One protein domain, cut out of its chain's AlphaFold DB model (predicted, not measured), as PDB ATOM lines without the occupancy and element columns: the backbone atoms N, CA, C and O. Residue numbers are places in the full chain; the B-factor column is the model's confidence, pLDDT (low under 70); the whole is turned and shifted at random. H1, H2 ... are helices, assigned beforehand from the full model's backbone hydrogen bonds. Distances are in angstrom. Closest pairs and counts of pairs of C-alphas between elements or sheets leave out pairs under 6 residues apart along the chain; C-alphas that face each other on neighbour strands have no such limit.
ATOM      1  N   LYS A   4     -25.206 -26.107 -27.697       96.38
ATOM      2  CA  LYS A   4     -25.070 -25.145 -26.593       96.38
ATOM      3  C   LYS A   4     -24.338 -25.761 -25.400       96.38
ATOM      4  O   LYS A   4     -23.358 -25.194 -24.938       96.38
ATOM      5  N   GLU A   5     -24.774 -26.940 -24.951       96.31
ATOM      6  CA  GLU A   5     -24.143 -27.662 -23.834       96.31
ATOM      7  C   GLU A   5     -22.686 -28.027 -24.140       96.31
ATOM      8  O   GLU A   5     -21.817 -27.886 -23.281       96.31
ATOM      9  N   PHE A   6     -22.399 -28.463 -25.372       95.25
ATOM     10  CA  PHE A   6     -21.033 -28.751 -25.804       95.25
ATOM     11  C   PHE A   6     -20.149 -27.497 -25.752       95.25
ATOM     12  O   PHE A   6     -19.068 -27.534 -25.164       95.25
ATOM     13  N   LEU A   7     -20.609 -26.382 -26.329       95.31
ATOM     14  CA  LEU A   7     -19.853 -25.129 -26.364       95.31
ATOM     15  C   LEU A   7     -19.671 -24.540 -24.966       95.31
ATOM     16  O   LEU A   7     -18.574 -24.107 -24.632       95.31
ATOM     17  N   GLU A   8     -20.703 -24.570 -24.123       95.81
ATOM     18  CA  GLU A   8     -20.605 -24.152 -22.725       95.81
ATOM     19  C   GLU A   8     -19.545 -24.966 -21.974       95.81
ATOM     20  O   GLU A   8     -18.703 -24.403 -21.268       95.81
ATOM     21  N   ASN A   9     -19.551 -26.289 -22.160       93.75
ATOM     22  CA  ASN A   9     -18.566 -27.176 -21.557       93.75
ATOM     23  C   ASN A   9     -17.147 -26.863 -22.060       93.75
ATOM     24  O   ASN A   9     -16.219 -26.747 -21.255       93.75
ATOM     25  N   ALA A  10     -16.990 -26.648 -23.370       92.50
ATOM     26  CA  ALA A  10     -15.725 -26.251 -23.977       92.50
ATOM     27  C   ALA A  10     -15.235 -24.894 -23.446       92.50
ATOM     28  O   ALA A  10     -14.059 -24.758 -23.131       92.50
ATOM     29  N   ILE A  11     -16.110 -23.902 -23.265       93.62
ATOM     30  CA  ILE A  11     -15.740 -22.588 -22.714       93.62
ATOM     31  C   ILE A  11     -15.228 -22.716 -21.275       93.62
ATOM     32  O   ILE A  11     -14.203 -22.123 -20.930       93.62
ATOM     33  N   LYS A  12     -15.922 -23.497 -20.438       90.31
ATOM     34  CA  LYS A  12     -15.586 -23.662 -19.015       90.31
ATOM     35  C   LYS A  12     -14.278 -24.420 -18.794       90.31
ATOM     36  O   LYS A  12     -13.545 -24.088 -17.866       90.31
ATOM     37  N   HIS A  13     -13.983 -25.409 -19.636       83.94
ATOM     38  CA  HIS A  13     -12.855 -26.324 -19.429       83.94
ATOM     39  C   HIS A  13     -11.696 -26.125 -20.408       83.94
ATOM     40  O   HIS A  13     -10.635 -26.715 -20.218       83.94
ATOM     41  N   SER A  14     -11.848 -25.295 -21.442       77.06
ATOM     42  CA  SER A  14     -10.739 -24.992 -22.342       77.06
ATOM     43  C   SER A  14      -9.709 -24.103 -21.650       77.06
ATOM     44  O   SER A  14      -9.999 -22.980 -21.233       77.06
ATOM     45  N   HIS A  15      -8.461 -24.570 -21.630       70.62
ATOM     46  CA  HIS A  15      -7.303 -23.774 -21.218       70.62
ATOM     47  C   HIS A  15      -7.047 -22.556 -22.131       70.62
ATOM     48  O   HIS A  15      -6.238 -21.695 -21.786       70.62
ATOM     49  N   ALA A  16      -7.741 -22.455 -23.274       64.06
ATOM     50  CA  ALA A  16      -7.674 -21.323 -24.199       64.06
ATOM     51  C   ALA A  16      -8.173 -20.010 -23.585       64.06
ATOM     52  O   ALA A  16      -7.702 -18.924 -23.940       64.06
ATOM     53  N   PHE A  17      -9.147 -20.089 -22.678       79.06
ATOM     54  CA  PHE A  17      -9.862 -18.916 -22.208       79.06
ATOM     55  C   PHE A  17      -9.462 -18.543 -20.788       79.06
ATOM     56  O   PHE A  17      -9.740 -19.244 -19.820       79.06
ATOM     57  N   ARG A  18      -8.855 -17.363 -20.651       82.94
ATOM     58  CA  ARG A  18      -8.750 -16.696 -19.349       82.94
ATOM     59  C   ARG A  18     -10.140 -16.265 -18.883       82.94
ATOM     60  O   ARG A  18     -10.998 -15.951 -19.709       82.94
ATOM     61  N   LYS A  19     -10.309 -16.153 -17.564       88.31
ATOM     62  CA  LYS A  19     -11.583 -15.855 -16.891       88.31
ATOM     63  C   LYS A  19     -12.439 -14.756 -17.562       88.31
ATOM     64  O   LYS A  19     -13.602 -15.037 -17.822       88.31
ATOM     65  N   PRO A  20     -11.896 -13.592 -17.986       90.62
ATOM     66  CA  PRO A  20     -12.714 -12.564 -18.642       90.62
ATOM     67  C   PRO A  20     -13.326 -13.006 -19.981       90.62
ATOM     68  O   PRO A  20     -14.453 -12.643 -20.301       90.62
ATOM     69  N   ARG A  21     -12.601 -13.815 -20.773       91.00
ATOM     70  CA  ARG A  21     -13.117 -14.354 -22.046       91.00
ATOM     71  C   ARG A  21     -14.207 -15.391 -21.799       91.00
ATOM     72  O   ARG A  21     -15.200 -15.404 -22.517       91.00
ATOM     73  N   GLN A  22     -14.028 -16.228 -20.774       92.19
ATOM     74  CA  GLN A  22     -15.043 -17.200 -20.363       92.19
ATOM     75  C   GLN A  22     -16.325 -16.490 -19.928       92.19
ATOM     76  O   GLN A  22     -17.392 -16.810 -20.435       92.19
ATOM     77  N   GLU A  23     -16.218 -15.497 -19.043       94.44
ATOM     78  CA  GLU A  23     -17.357 -14.709 -18.559       94.44
ATOM     79  C   GLU A  23     -18.092 -14.015 -19.713       94.44
ATOM     80  O   GLU A  23     -19.316 -14.105 -19.799       94.44
ATOM     81  N   PHE A  24     -17.357 -13.403 -20.647       94.62
ATOM     82  CA  PHE A  24     -17.942 -12.780 -21.834       94.62
ATOM     83  C   PHE A  24     -18.706 -13.778 -22.714       94.62
ATOM     84  O   PHE A  24     -19.845 -13.512 -23.101       94.62
ATOM     85  N   LEU A  25     -18.100 -14.928 -23.027       94.56
ATOM     86  CA  LEU A  25     -18.732 -15.951 -23.863       94.56
ATOM     87  C   LEU A  25     -19.947 -16.579 -23.180       94.56
ATOM     88  O   LEU A  25     -20.960 -16.788 -23.835       94.56
ATOM     89  N   LEU A  26     -19.875 -16.843 -21.873       94.94
ATOM     90  CA  LEU A  26     -20.996 -17.395 -21.110       94.94
ATOM     91  C   LEU A  26     -22.163 -16.402 -21.015       94.94
ATOM     92  O   LEU A  26     -23.313 -16.811 -21.151       94.94
ATOM     93  N   ALA A  27     -21.885 -15.104 -20.857       96.50
ATOM     94  CA  ALA A  27     -22.911 -14.059 -20.880       96.50
ATOM     95  C   ALA A  27     -23.583 -13.905 -22.258       96.50
ATOM     96  O   ALA A  27     -24.721 -13.449 -22.339       96.50
ATOM     97  N   ASN A  28     -22.901 -14.306 -23.335       96.62
ATOM     98  CA  ASN A  28     -23.390 -14.244 -24.715       96.62
ATOM     99  C   ASN A  28     -23.611 -15.640 -25.325       96.62
ATOM    100  O   ASN A  28     -23.592 -15.783 -26.546       96.62
ATOM    101  N   LEU A  29     -23.805 -16.672 -24.496       96.50
ATOM    102  CA  LEU A  29     -23.749 -18.071 -24.929       96.50
ATOM    103  C   LEU A  29     -24.767 -18.399 -26.026       96.50
ATOM    104  O   LEU A  29     -24.437 -19.145 -26.945       96.50
ATOM    105  N   ASP A  30     -25.979 -17.848 -25.950       96.38
ATOM    106  CA  ASP A  30     -27.016 -18.071 -26.966       96.38
ATOM    107  C   ASP A  30     -26.592 -17.513 -28.327       96.38
ATOM    108  O   ASP A  30     -26.482 -18.267 -29.295       96.38
ATOM    109  N   LYS A  31     -26.213 -16.229 -28.371       96.56
ATOM    110  CA  LYS A  31     -25.698 -15.576 -29.584       96.56
ATOM    111  C   LYS A  31     -24.460 -16.282 -30.135       96.56
ATOM    112  O   LYS A  31     -24.334 -16.485 -31.338       96.56
ATOM    113  N   PHE A  32     -23.546 -16.683 -29.255       96.50
ATOM    114  CA  PHE A  32     -22.341 -17.404 -29.649       96.50
ATOM    115  C   PHE A  32     -22.671 -18.785 -30.231       96.50
ATOM    116  O   PHE A  32     -22.103 -19.182 -31.244       96.50
ATOM    117  N   THR A  33     -23.621 -19.506 -29.636       96.31
ATOM    118  CA  THR A  33     -24.067 -20.819 -30.125       96.31
ATOM    119  C   THR A  33     -24.696 -20.716 -31.512       96.31
ATOM    120  O   THR A  33     -24.448 -21.574 -32.361       96.31
ATOM    121  N   GLU A  34     -25.496 -19.680 -31.757       95.38
ATOM    122  CA  GLU A  34     -26.072 -19.402 -33.075       95.38
ATOM    123  C   GLU A  34     -24.993 -19.022 -34.095       95.38
ATOM    124  O   GLU A  34     -25.003 -19.520 -35.222       95.38
ATOM    125  N   TYR A  35     -24.019 -18.208 -33.679       95.62
ATOM    126  CA  TYR A  35     -22.902 -17.786 -34.520       95.62
ATOM    127  C   TYR A  35     -21.991 -18.945 -34.944       95.62
ATOM    128  O   TYR A  35     -21.530 -18.999 -36.087       95.62
ATOM    129  N   VAL A  36     -21.723 -19.896 -34.042       94.69
ATOM    130  CA  VAL A  36     -20.885 -21.063 -34.338       94.69
ATOM    131  C   VAL A  36     -21.631 -22.010 -35.280       94.69
ATOM    132  O   VAL A  36     -22.394 -22.891 -34.869       94.69
ATOM    133  N   LYS A  37     -21.370 -21.834 -36.575       92.88
ATOM    134  CA  LYS A  37     -21.729 -22.783 -37.630       92.88
ATOM    135  C   LYS A  37     -20.760 -23.962 -37.610       92.88
ATOM    136  O   LYS A  37     -19.544 -23.766 -37.539       92.88
ATOM    137  N   VAL A  38     -21.316 -25.169 -37.656       93.56
ATOM    138  CA  VAL A  38     -20.548 -26.413 -37.721       93.56
ATOM    139  C   VAL A  38     -20.290 -26.726 -39.191       93.56
ATOM    140  O   VAL A  38     -21.154 -27.253 -39.884       93.56
ATOM    141  N   ASP A  39     -19.112 -26.336 -39.671       94.94
ATOM    142  CA  ASP A  39     -18.663 -26.558 -41.046       94.94
ATOM    143  C   ASP A  39     -17.568 -27.628 -41.061       94.94
ATOM    144  O   ASP A  39     -16.566 -27.517 -40.357       94.94
ATOM    145  N   ALA A  40     -17.759 -28.666 -41.874       95.44
ATOM    146  CA  ALA A  40     -16.802 -29.756 -42.019       95.44
ATOM    147  C   ALA A  40     -15.433 -29.282 -42.540       95.44
ATOM    148  O   ALA A  40     -14.416 -29.809 -42.098       95.44
ATOM    149  N   ASN A  41     -15.407 -28.284 -43.431       94.81
ATOM    150  CA  ASN A  41     -14.161 -27.742 -43.980       94.81
ATOM    151  C   ASN A  41     -13.388 -26.929 -42.944       94.81
ATOM    152  O   ASN A  41     -12.171 -26.885 -42.979       94.81
ATOM    153  N   GLU A  42     -14.089 -26.272 -42.022       95.00
ATOM    154  CA  GLU A  42     -13.414 -25.562 -40.938       95.00
ATOM    155  C   GLU A  42     -12.938 -26.545 -39.869       95.00
ATOM    156  O   GLU A  42     -11.842 -26.405 -39.341       95.00
ATOM    157  N   ILE A  43     -13.742 -27.564 -39.554       95.75
ATOM    158  CA  ILE A  43     -13.390 -28.563 -38.542       95.75
ATOM    159  C   ILE A  43     -12.165 -29.375 -38.961       95.75
ATOM    160  O   ILE A  43     -11.347 -29.670 -38.091       95.75
ATOM    161  N   CYS A  44     -12.006 -29.710 -40.250       95.88
ATOM    162  CA  CYS A  44     -10.879 -30.531 -40.708       95.88
ATOM    163  C   CYS A  44      -9.503 -29.901 -40.457       95.88
ATOM    164  O   CYS A  44      -8.523 -30.630 -40.385       95.88
ATOM    165  N   ASP A  45      -9.424 -28.584 -40.247       96.00
ATOM    166  CA  ASP A  45      -8.173 -27.910 -39.872       96.00
ATOM    167  C   ASP A  45      -7.758 -28.176 -38.410       96.00
ATOM    168  O   ASP A  45      -6.642 -27.850 -37.999       96.00
ATOM    169  N   TYR A  46      -8.653 -28.757 -37.602       95.44
ATOM    170  CA  TYR A  46      -8.466 -28.982 -36.165       95.44
ATOM    171  C   TYR A  46      -8.621 -30.451 -35.741       95.44
ATOM    172  O   TYR A  46      -8.695 -30.725 -34.539       95.44
ATOM    173  N   THR A  47      -8.697 -31.385 -36.689       96.25
ATOM    174  CA  THR A  47      -8.851 -32.821 -36.425       96.25
ATOM    175  C   THR A  47      -8.111 -33.669 -37.451       96.25
ATOM    176  O   THR A  47      -8.044 -33.298 -38.620       96.25
ATOM    177  N   ASP A  48      -7.651 -34.849 -37.043       94.88
ATOM    178  CA  ASP A  48      -7.170 -35.887 -37.967       94.88
ATOM    179  C   ASP A  48      -8.323 -36.719 -38.580       94.88
ATOM    180  O   ASP A  48      -8.109 -37.662 -39.352       94.88
ATOM    181  N   PHE A  49      -9.577 -36.402 -38.241       95.38
ATOM    182  CA  PHE A  49     -10.757 -37.097 -38.743       95.38
ATOM    183  C   PHE A  49     -11.002 -36.821 -40.234       95.38
ATOM    184  O   PHE A  49     -10.781 -35.727 -40.749       95.38
ATOM    185  N   SER A  50     -11.513 -37.827 -40.950       96.19
ATOM    186  CA  SER A  50     -11.744 -37.722 -42.395       96.19
ATOM    187  C   SER A  50     -12.729 -36.599 -42.739       96.19
ATOM    188  O   SER A  50     -13.875 -36.622 -42.287       96.19
ATOM    189  N   LEU A  51     -12.338 -35.691 -43.643       96.56
ATOM    190  CA  LEU A  51     -13.219 -34.642 -44.175       96.56
ATOM    191  C   LEU A  51     -14.512 -35.209 -44.786       96.56
ATOM    192  O   LEU A  51     -15.594 -34.652 -44.604       96.56
ATOM    193  N   VAL A  52     -14.431 -36.359 -45.465       97.19
ATOM    194  CA  VAL A  52     -15.618 -37.039 -46.014       97.19
ATOM    195  C   VAL A  52     -16.554 -37.477 -44.886       97.19
ATOM    196  O   VAL A  52     -17.767 -37.285 -44.978       97.19
ATOM    197  N   ALA A  53     -16.004 -38.022 -43.799       97.00
ATOM    198  CA  ALA A  53     -16.790 -38.419 -42.638       97.00
ATOM    199  C   ALA A  53     -17.382 -37.205 -41.898       97.00
ATOM    200  O   ALA A  53     -18.547 -37.253 -41.509       97.00
ATOM    201  N   LEU A  54     -16.644 -36.095 -41.777       97.31
ATOM    202  CA  LEU A  54     -17.165 -34.834 -41.234       97.31
ATOM    203  C   LEU A  54     -18.362 -34.325 -42.039       97.31
ATOM    204  O   LEU A  54     -19.398 -33.993 -41.465       97.31
ATOM    205  N   HIS A  55     -18.259 -34.319 -43.371       97.44
ATOM    206  CA  HIS A  55     -19.377 -33.938 -44.231       97.44
ATOM    207  C   HIS A  55     -20.601 -34.829 -44.021       97.44
ATOM    208  O   HIS A  55     -21.723 -34.321 -44.001       97.44
ATOM    209  N   LEU A  56     -20.406 -36.139 -43.840       97.56
ATOM    210  CA  LEU A  56     -21.501 -37.056 -43.529       97.56
ATOM    211  C   LEU A  56     -22.145 -36.730 -42.178       97.56
ATOM    212  O   LEU A  56     -23.371 -36.704 -42.104       97.56
ATOM    213  N   LEU A  57     -21.361 -36.442 -41.137       97.00
ATOM    214  CA  LEU A  57     -21.901 -36.061 -39.829       97.00
ATOM    215  C   LEU A  57     -22.739 -34.781 -39.929       97.00
ATOM    216  O   LEU A  57     -23.916 -34.785 -39.571       97.00
ATOM    217  N   VAL A  58     -22.171 -33.712 -40.492       95.44
ATOM    218  CA  VAL A  58     -22.842 -32.408 -40.603       95.44
ATOM    219  C   VAL A  58     -24.109 -32.501 -41.458       95.44
ATOM    220  O   VAL A  58     -25.169 -32.042 -41.037       95.44
ATOM    221  N   LYS A  59     -24.050 -33.162 -42.624       96.19
ATOM    222  CA  LYS A  59     -25.205 -33.296 -43.533       96.19
ATOM    223  C   LYS A  59     -26.373 -34.064 -42.909       96.19
ATOM    224  O   LYS A  59     -27.520 -33.818 -43.270       96.19
ATOM    225  N   ASN A  60     -26.090 -34.984 -41.989       96.19
ATOM    226  CA  ASN A  60     -27.103 -35.768 -41.284       96.19
ATOM    227  C   ASN A  60     -27.506 -35.148 -39.930       96.19
ATOM    228  O   ASN A  60     -28.200 -35.791 -39.148       96.19
ATOM    229  N   GLY A  61     -27.095 -33.908 -39.635       93.75
ATOM    230  CA  GLY A  61     -27.469 -33.201 -38.404       93.75
ATOM    231  C   GLY A  61     -26.691 -33.634 -37.156       93.75
ATOM    232  O   GLY A  61     -27.024 -33.217 -36.047       93.75
ATOM    233  N   HIS A  62     -25.624 -34.420 -37.311       95.88
ATOM    234  CA  HIS A  62     -24.733 -34.844 -36.227       95.88
ATOM    235  C   HIS A  62     -23.657 -33.789 -35.926       95.88
ATOM    236  O   HIS A  62     -22.470 -34.091 -35.810       95.88
ATOM    237  N   GLU A  63     -24.072 -32.528 -35.788       94.75
ATOM    238  CA  GLU A  63     -23.174 -31.389 -35.565       94.75
ATOM    239  C   GLU A  63     -22.304 -31.561 -34.314       94.75
ATOM    240  O   GLU A  63     -21.102 -31.305 -34.333       94.75
ATOM    241  N   VAL A  64     -22.902 -32.028 -33.216       95.69
ATOM    242  CA  VAL A  64     -22.184 -32.235 -31.952       95.69
ATOM    243  C   VAL A  64     -21.145 -33.343 -32.086       95.69
ATOM    244  O   VAL A  64     -20.075 -33.250 -31.491       95.69
ATOM    245  N   ASP A  65     -21.434 -34.385 -32.863       96.50
ATOM    246  CA  ASP A  65     -20.482 -35.473 -33.064       96.50
ATOM    247  C   ASP A  65     -19.330 -35.039 -33.973       96.50
ATOM    248  O   ASP A  65     -18.199 -35.422 -33.703       96.50
ATOM    249  N   ALA A  66     -19.574 -34.154 -34.947       96.88
ATOM    250  CA  ALA A  66     -18.509 -33.503 -35.710       96.88
ATOM    251  C   ALA A  66     -17.625 -32.610 -34.818       96.88
ATOM    252  O   ALA A  66     -16.405 -32.665 -34.900       96.88
ATOM    253  N   LEU A  67     -18.214 -31.833 -33.903       95.94
ATOM    254  CA  LEU A  67     -17.440 -31.010 -32.963       95.94
ATOM    255  C   LEU A  67     -16.587 -31.846 -31.994       95.94
ATOM    256  O   LEU A  67     -15.516 -31.407 -31.583       95.94
ATOM    257  N   LYS A  68     -17.041 -33.048 -31.622       95.50
ATOM    258  CA  LYS A  68     -16.283 -33.959 -30.749       95.50
ATOM    259  C   LYS A  68     -15.047 -34.557 -31.413       95.50
ATOM    260  O   LYS A  68     -14.205 -35.073 -30.685       95.50
ATOM    261  N   THR A  69     -14.938 -34.534 -32.742       96.31
ATOM    262  CA  THR A  69     -13.735 -35.050 -33.410       96.31
ATOM    263  C   THR A  69     -12.562 -34.080 -33.306       96.31
ATOM    264  O   THR A  69     -11.440 -34.470 -33.589       96.31
ATOM    265  N   ILE A  70     -12.800 -32.822 -32.919       95.19
ATOM    266  CA  ILE A  70     -11.772 -31.783 -32.842       95.19
ATOM    267  C   ILE A  70     -10.709 -32.151 -31.797       95.19
ATOM    268  O   ILE A  70     -10.961 -32.088 -30.592       95.19
ATOM    269  N   ASP A  71      -9.497 -32.437 -32.268       93.75
ATOM    270  CA  ASP A  71      -8.336 -32.740 -31.429       93.75
ATOM    271  C   ASP A  71      -7.764 -31.451 -30.811       93.75
ATOM    272  O   ASP A  71      -7.444 -31.388 -29.622       93.75
ATOM    273  N   ASN A  72      -7.708 -30.366 -31.596       93.00
ATOM    274  CA  ASN A  72      -7.253 -29.050 -31.141       93.00
ATOM    275  C   ASN A  72      -8.424 -28.114 -30.794       93.00
ATOM    276  O   ASN A  72      -8.631 -27.067 -31.419       93.00
ATOM    277  N   ILE A  73      -9.183 -28.468 -29.752       91.19
ATOM    278  CA  ILE A  73     -10.365 -27.692 -29.339       91.19
ATOM    279  C   ILE A  73     -10.007 -26.266 -28.904       91.19
ATOM    280  O   ILE A  73     -10.753 -25.325 -29.154       91.19
ATOM    281  N   THR A  74      -8.835 -26.082 -28.295       90.06
ATOM    282  CA  THR A  74      -8.315 -24.774 -27.874       90.06
ATOM    283  C   THR A  74      -8.134 -23.837 -29.070       90.06
ATOM    284  O   THR A  74      -8.585 -22.692 -29.022       90.06
ATOM    285  N   GLY A  75      -7.498 -24.311 -30.145       92.38
ATOM    286  CA  GLY A  75      -7.299 -23.537 -31.371       92.38
ATOM    287  C   GLY A  75      -8.623 -23.175 -32.039       92.38
ATOM    288  O   GLY A  75      -8.857 -22.002 -32.334       92.38
ATOM    289  N   TYR A  76      -9.510 -24.160 -32.191       93.94
ATOM    290  CA  TYR A  76     -10.840 -23.963 -32.767       93.94
ATOM    291  C   TYR A  76     -11.643 -22.911 -31.990       93.94
ATOM    292  O   TYR A  76     -12.128 -21.929 -32.553       93.94
ATOM    293  N   MET A  77     -11.725 -23.060 -30.665       93.19
ATOM    294  CA  MET A  77     -12.502 -22.160 -29.815       93.19
ATOM    295  C   MET A  77     -11.943 -20.733 -29.803       93.19
ATOM    296  O   MET A  77     -12.724 -19.782 -29.836       93.19
ATOM    297  N   ASN A  78     -10.616 -20.555 -29.813       92.00
ATOM    298  CA  ASN A  78     -10.009 -19.227 -29.937       92.00
ATOM    299  C   ASN A  78     -10.399 -18.548 -31.251       92.00
ATOM    300  O   ASN A  78     -10.792 -17.382 -31.235       92.00
ATOM    301  N   ARG A  79     -10.353 -19.276 -32.371       93.19
ATOM    302  CA  ARG A  79     -10.721 -18.718 -33.675       93.19
ATOM    303  C   ARG A  79     -12.195 -18.324 -33.727       93.19
ATOM    304  O   ARG A  79     -12.523 -17.230 -34.184       93.19
ATOM    305  N   LYS A  80     -13.080 -19.174 -33.196       94.62
ATOM    306  CA  LYS A  80     -14.511 -18.862 -33.078       94.62
ATOM    307  C   LYS A  80     -14.764 -17.640 -32.202       94.62
ATOM    308  O   LYS A  80     -15.582 -16.803 -32.568       94.62
ATOM    309  N   PHE A  81     -14.054 -17.516 -31.083       94.00
ATOM    310  CA  PHE A  81     -14.143 -16.349 -30.209       94.00
ATOM    311  C   PHE A  81     -13.700 -15.060 -30.917       94.00
ATOM    312  O   PHE A  81     -14.423 -14.072 -30.870       94.00
ATOM    313  N   GLU A  82     -12.553 -15.069 -31.599       94.12
ATOM    314  CA  GLU A  82     -12.051 -13.902 -32.339       94.12
ATOM    315  C   GLU A  82     -13.039 -13.443 -33.411       94.12
ATOM    316  O   GLU A  82     -13.405 -12.269 -33.452       94.12
ATOM    317  N   ASN A  83     -13.519 -14.377 -34.233       95.62
ATOM    318  CA  ASN A  83     -14.482 -14.085 -35.291       95.62
ATOM    319  C   ASN A  83     -15.805 -13.551 -34.714       95.62
ATOM    320  O   ASN A  83     -16.364 -12.592 -35.240       95.62
ATOM    321  N   PHE A  84     -16.265 -14.106 -33.588       96.62
ATOM    322  CA  PHE A  84     -17.453 -13.621 -32.887       96.62
ATOM    323  C   PHE A  84     -17.276 -12.193 -32.359       96.62
ATOM    324  O   PHE A  84     -18.155 -11.353 -32.540       96.62
ATOM    325  N   CYS A  85     -16.128 -11.881 -31.752       95.12
ATOM    326  CA  CYS A  85     -15.814 -10.523 -31.309       95.12
ATOM    327  C   CYS A  85     -15.759  -9.529 -32.476       95.12
ATOM    328  O   CYS A  85     -16.247  -8.408 -32.336       95.12
ATOM    329  N   ILE A  86     -15.192  -9.933 -33.618       96.81
ATOM    330  CA  ILE A  86     -15.171  -9.115 -34.835       96.81
ATOM    331  C   ILE A  86     -16.602  -8.856 -35.316       96.81
ATOM    332  O   ILE A  86     -16.957  -7.705 -35.542       96.81
ATOM    333  N   ALA A  87     -17.440  -9.890 -35.403       96.62
ATOM    334  CA  ALA A  87     -18.827  -9.755 -35.845       96.62
ATOM    335  C   ALA A  87     -19.647  -8.824 -34.929       96.62
ATOM    336  O   ALA A  87     -20.391  -7.976 -35.419       96.62
ATOM    337  N   ILE A  88     -19.446  -8.896 -33.606       95.62
ATOM    338  CA  ILE A  88     -20.034  -7.937 -32.654       95.62
ATOM    339  C   ILE A  88     -19.551  -6.509 -32.939       95.62
ATOM    340  O   ILE A  88     -20.359  -5.587 -32.997       95.62
ATOM    341  N   ALA A  89     -18.243  -6.308 -33.122       95.56
ATOM    342  CA  ALA A  89     -17.680  -4.980 -33.379       95.56
ATOM    343  C   ALA A  89     -18.170  -4.373 -34.707       95.56
ATOM    344  O   ALA A  89     -18.301  -3.155 -34.811       95.56
ATOM    345  N   MET A  90     -18.467  -5.218 -35.695       96.88
ATOM    346  CA  MET A  90     -19.033  -4.829 -36.989       96.88
ATOM    347  C   MET A  90     -20.553  -4.592 -36.946       96.88
ATOM    348  O   MET A  90     -21.113  -4.099 -37.922       96.88
ATOM    349  N   GLY A  91     -21.227  -4.908 -35.832       93.12
ATOM    350  CA  GLY A  91     -22.682  -4.782 -35.695       93.12
ATOM    351  C   GLY A  91     -23.473  -5.866 -36.434       93.12
ATOM    352  O   GLY A  91     -24.642  -5.661 -36.755       93.12
TER     353      GLY A  91
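Overview. This is residues 4 to 91 of the 93 residues of an uncharacterized protein of Gemella sp (UniProt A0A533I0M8). Two small lobes of three short helices each, H1 to H3 and H4 to H6, sit side by side, and the longest helix, H7, begins between them and runs off across the H1 to H3 lobe. In each lobe the centres of the three helices make a triangle. The printed part has 88 residues with seven named helices, H1 to H7 in chain order, and no named strand; the class is all helix. The whole is compact, with a radius of gyration of the C-alphas of 12.8 A, and rounded, spanning 36 by 27 by 20 A.

Arrangement. H7, residues 73 to 89, touches H1, residues 4 to 13, only just, with 3 pairs of C-alphas within 8 A and with residues 73 to 77 alone; the closest C-alphas, of Ala 10 and Ile 73, are 7.7 A apart. Their lines are only just about perpendicular, at 70.1 degrees. With residues 73 to 76 alone H7 touches H4, residues 40 to 46, at a steep tilt of 59 degrees, opposite ways; the closest C-alphas, of Tyr 46 and Tyr 76, are 6.5 A apart. H7 is close to but not clearly touching H3, residues 29 to 35, about perpendicular at 87 degrees, with the C-alphas of Phe 32 and Phe 84 closest at 7.0 A. H1 and H2, residues 19 to 27, form a helical hairpin at a shallow tilt of 12 degrees; Ile 11 and Gln 22 have the closest C-alphas, 5.9 A apart. H1 touches H3, closest at the C-alphas of Lys 4 and Thr 33, 5.7 A. H4 touches H5, residues 51 to 59, closest at the C-alphas of Ala 40 and Leu 54, 5.2 A. H5 and H6, residues 63 to 68, form a helical hairpin at a steep tilt of 40 degrees, with the C-alphas of Leu 54 and Ala 66 closest at 5.8 A. The helix packing is mostly crossed, few lines being near parallel. H2 and H5 are apart. Every O i to N i+4 pair is within hydrogen-bond range in H1, H2, H3, H5, H6 and H7; in H4 1 of 3 is, beside 3 of 4 O i to N i+3 pairs.

Along the chain. H7 is 24.2 A from C-alpha 73 at (-10.365, -27.692, -29.339) to C-alpha 89 at (-17.680, -4.980, -33.379). H1 begins at C-alpha 4, (-25.070, -25.145, -26.593), and is 14.2 A long. H2 and H5 are each 12.1 A, H4 10.2 A, H3 9.6 A and H6 8.8 A.

Size, cuts and confidence. The two C-alphas farthest apart, of Pro 20 and Val 52, are 36.8 A apart. The printed part has no cut, and the six links between the helices are tight. Mean pLDDT of the printed part is 93.7, and residue 16 is under 70.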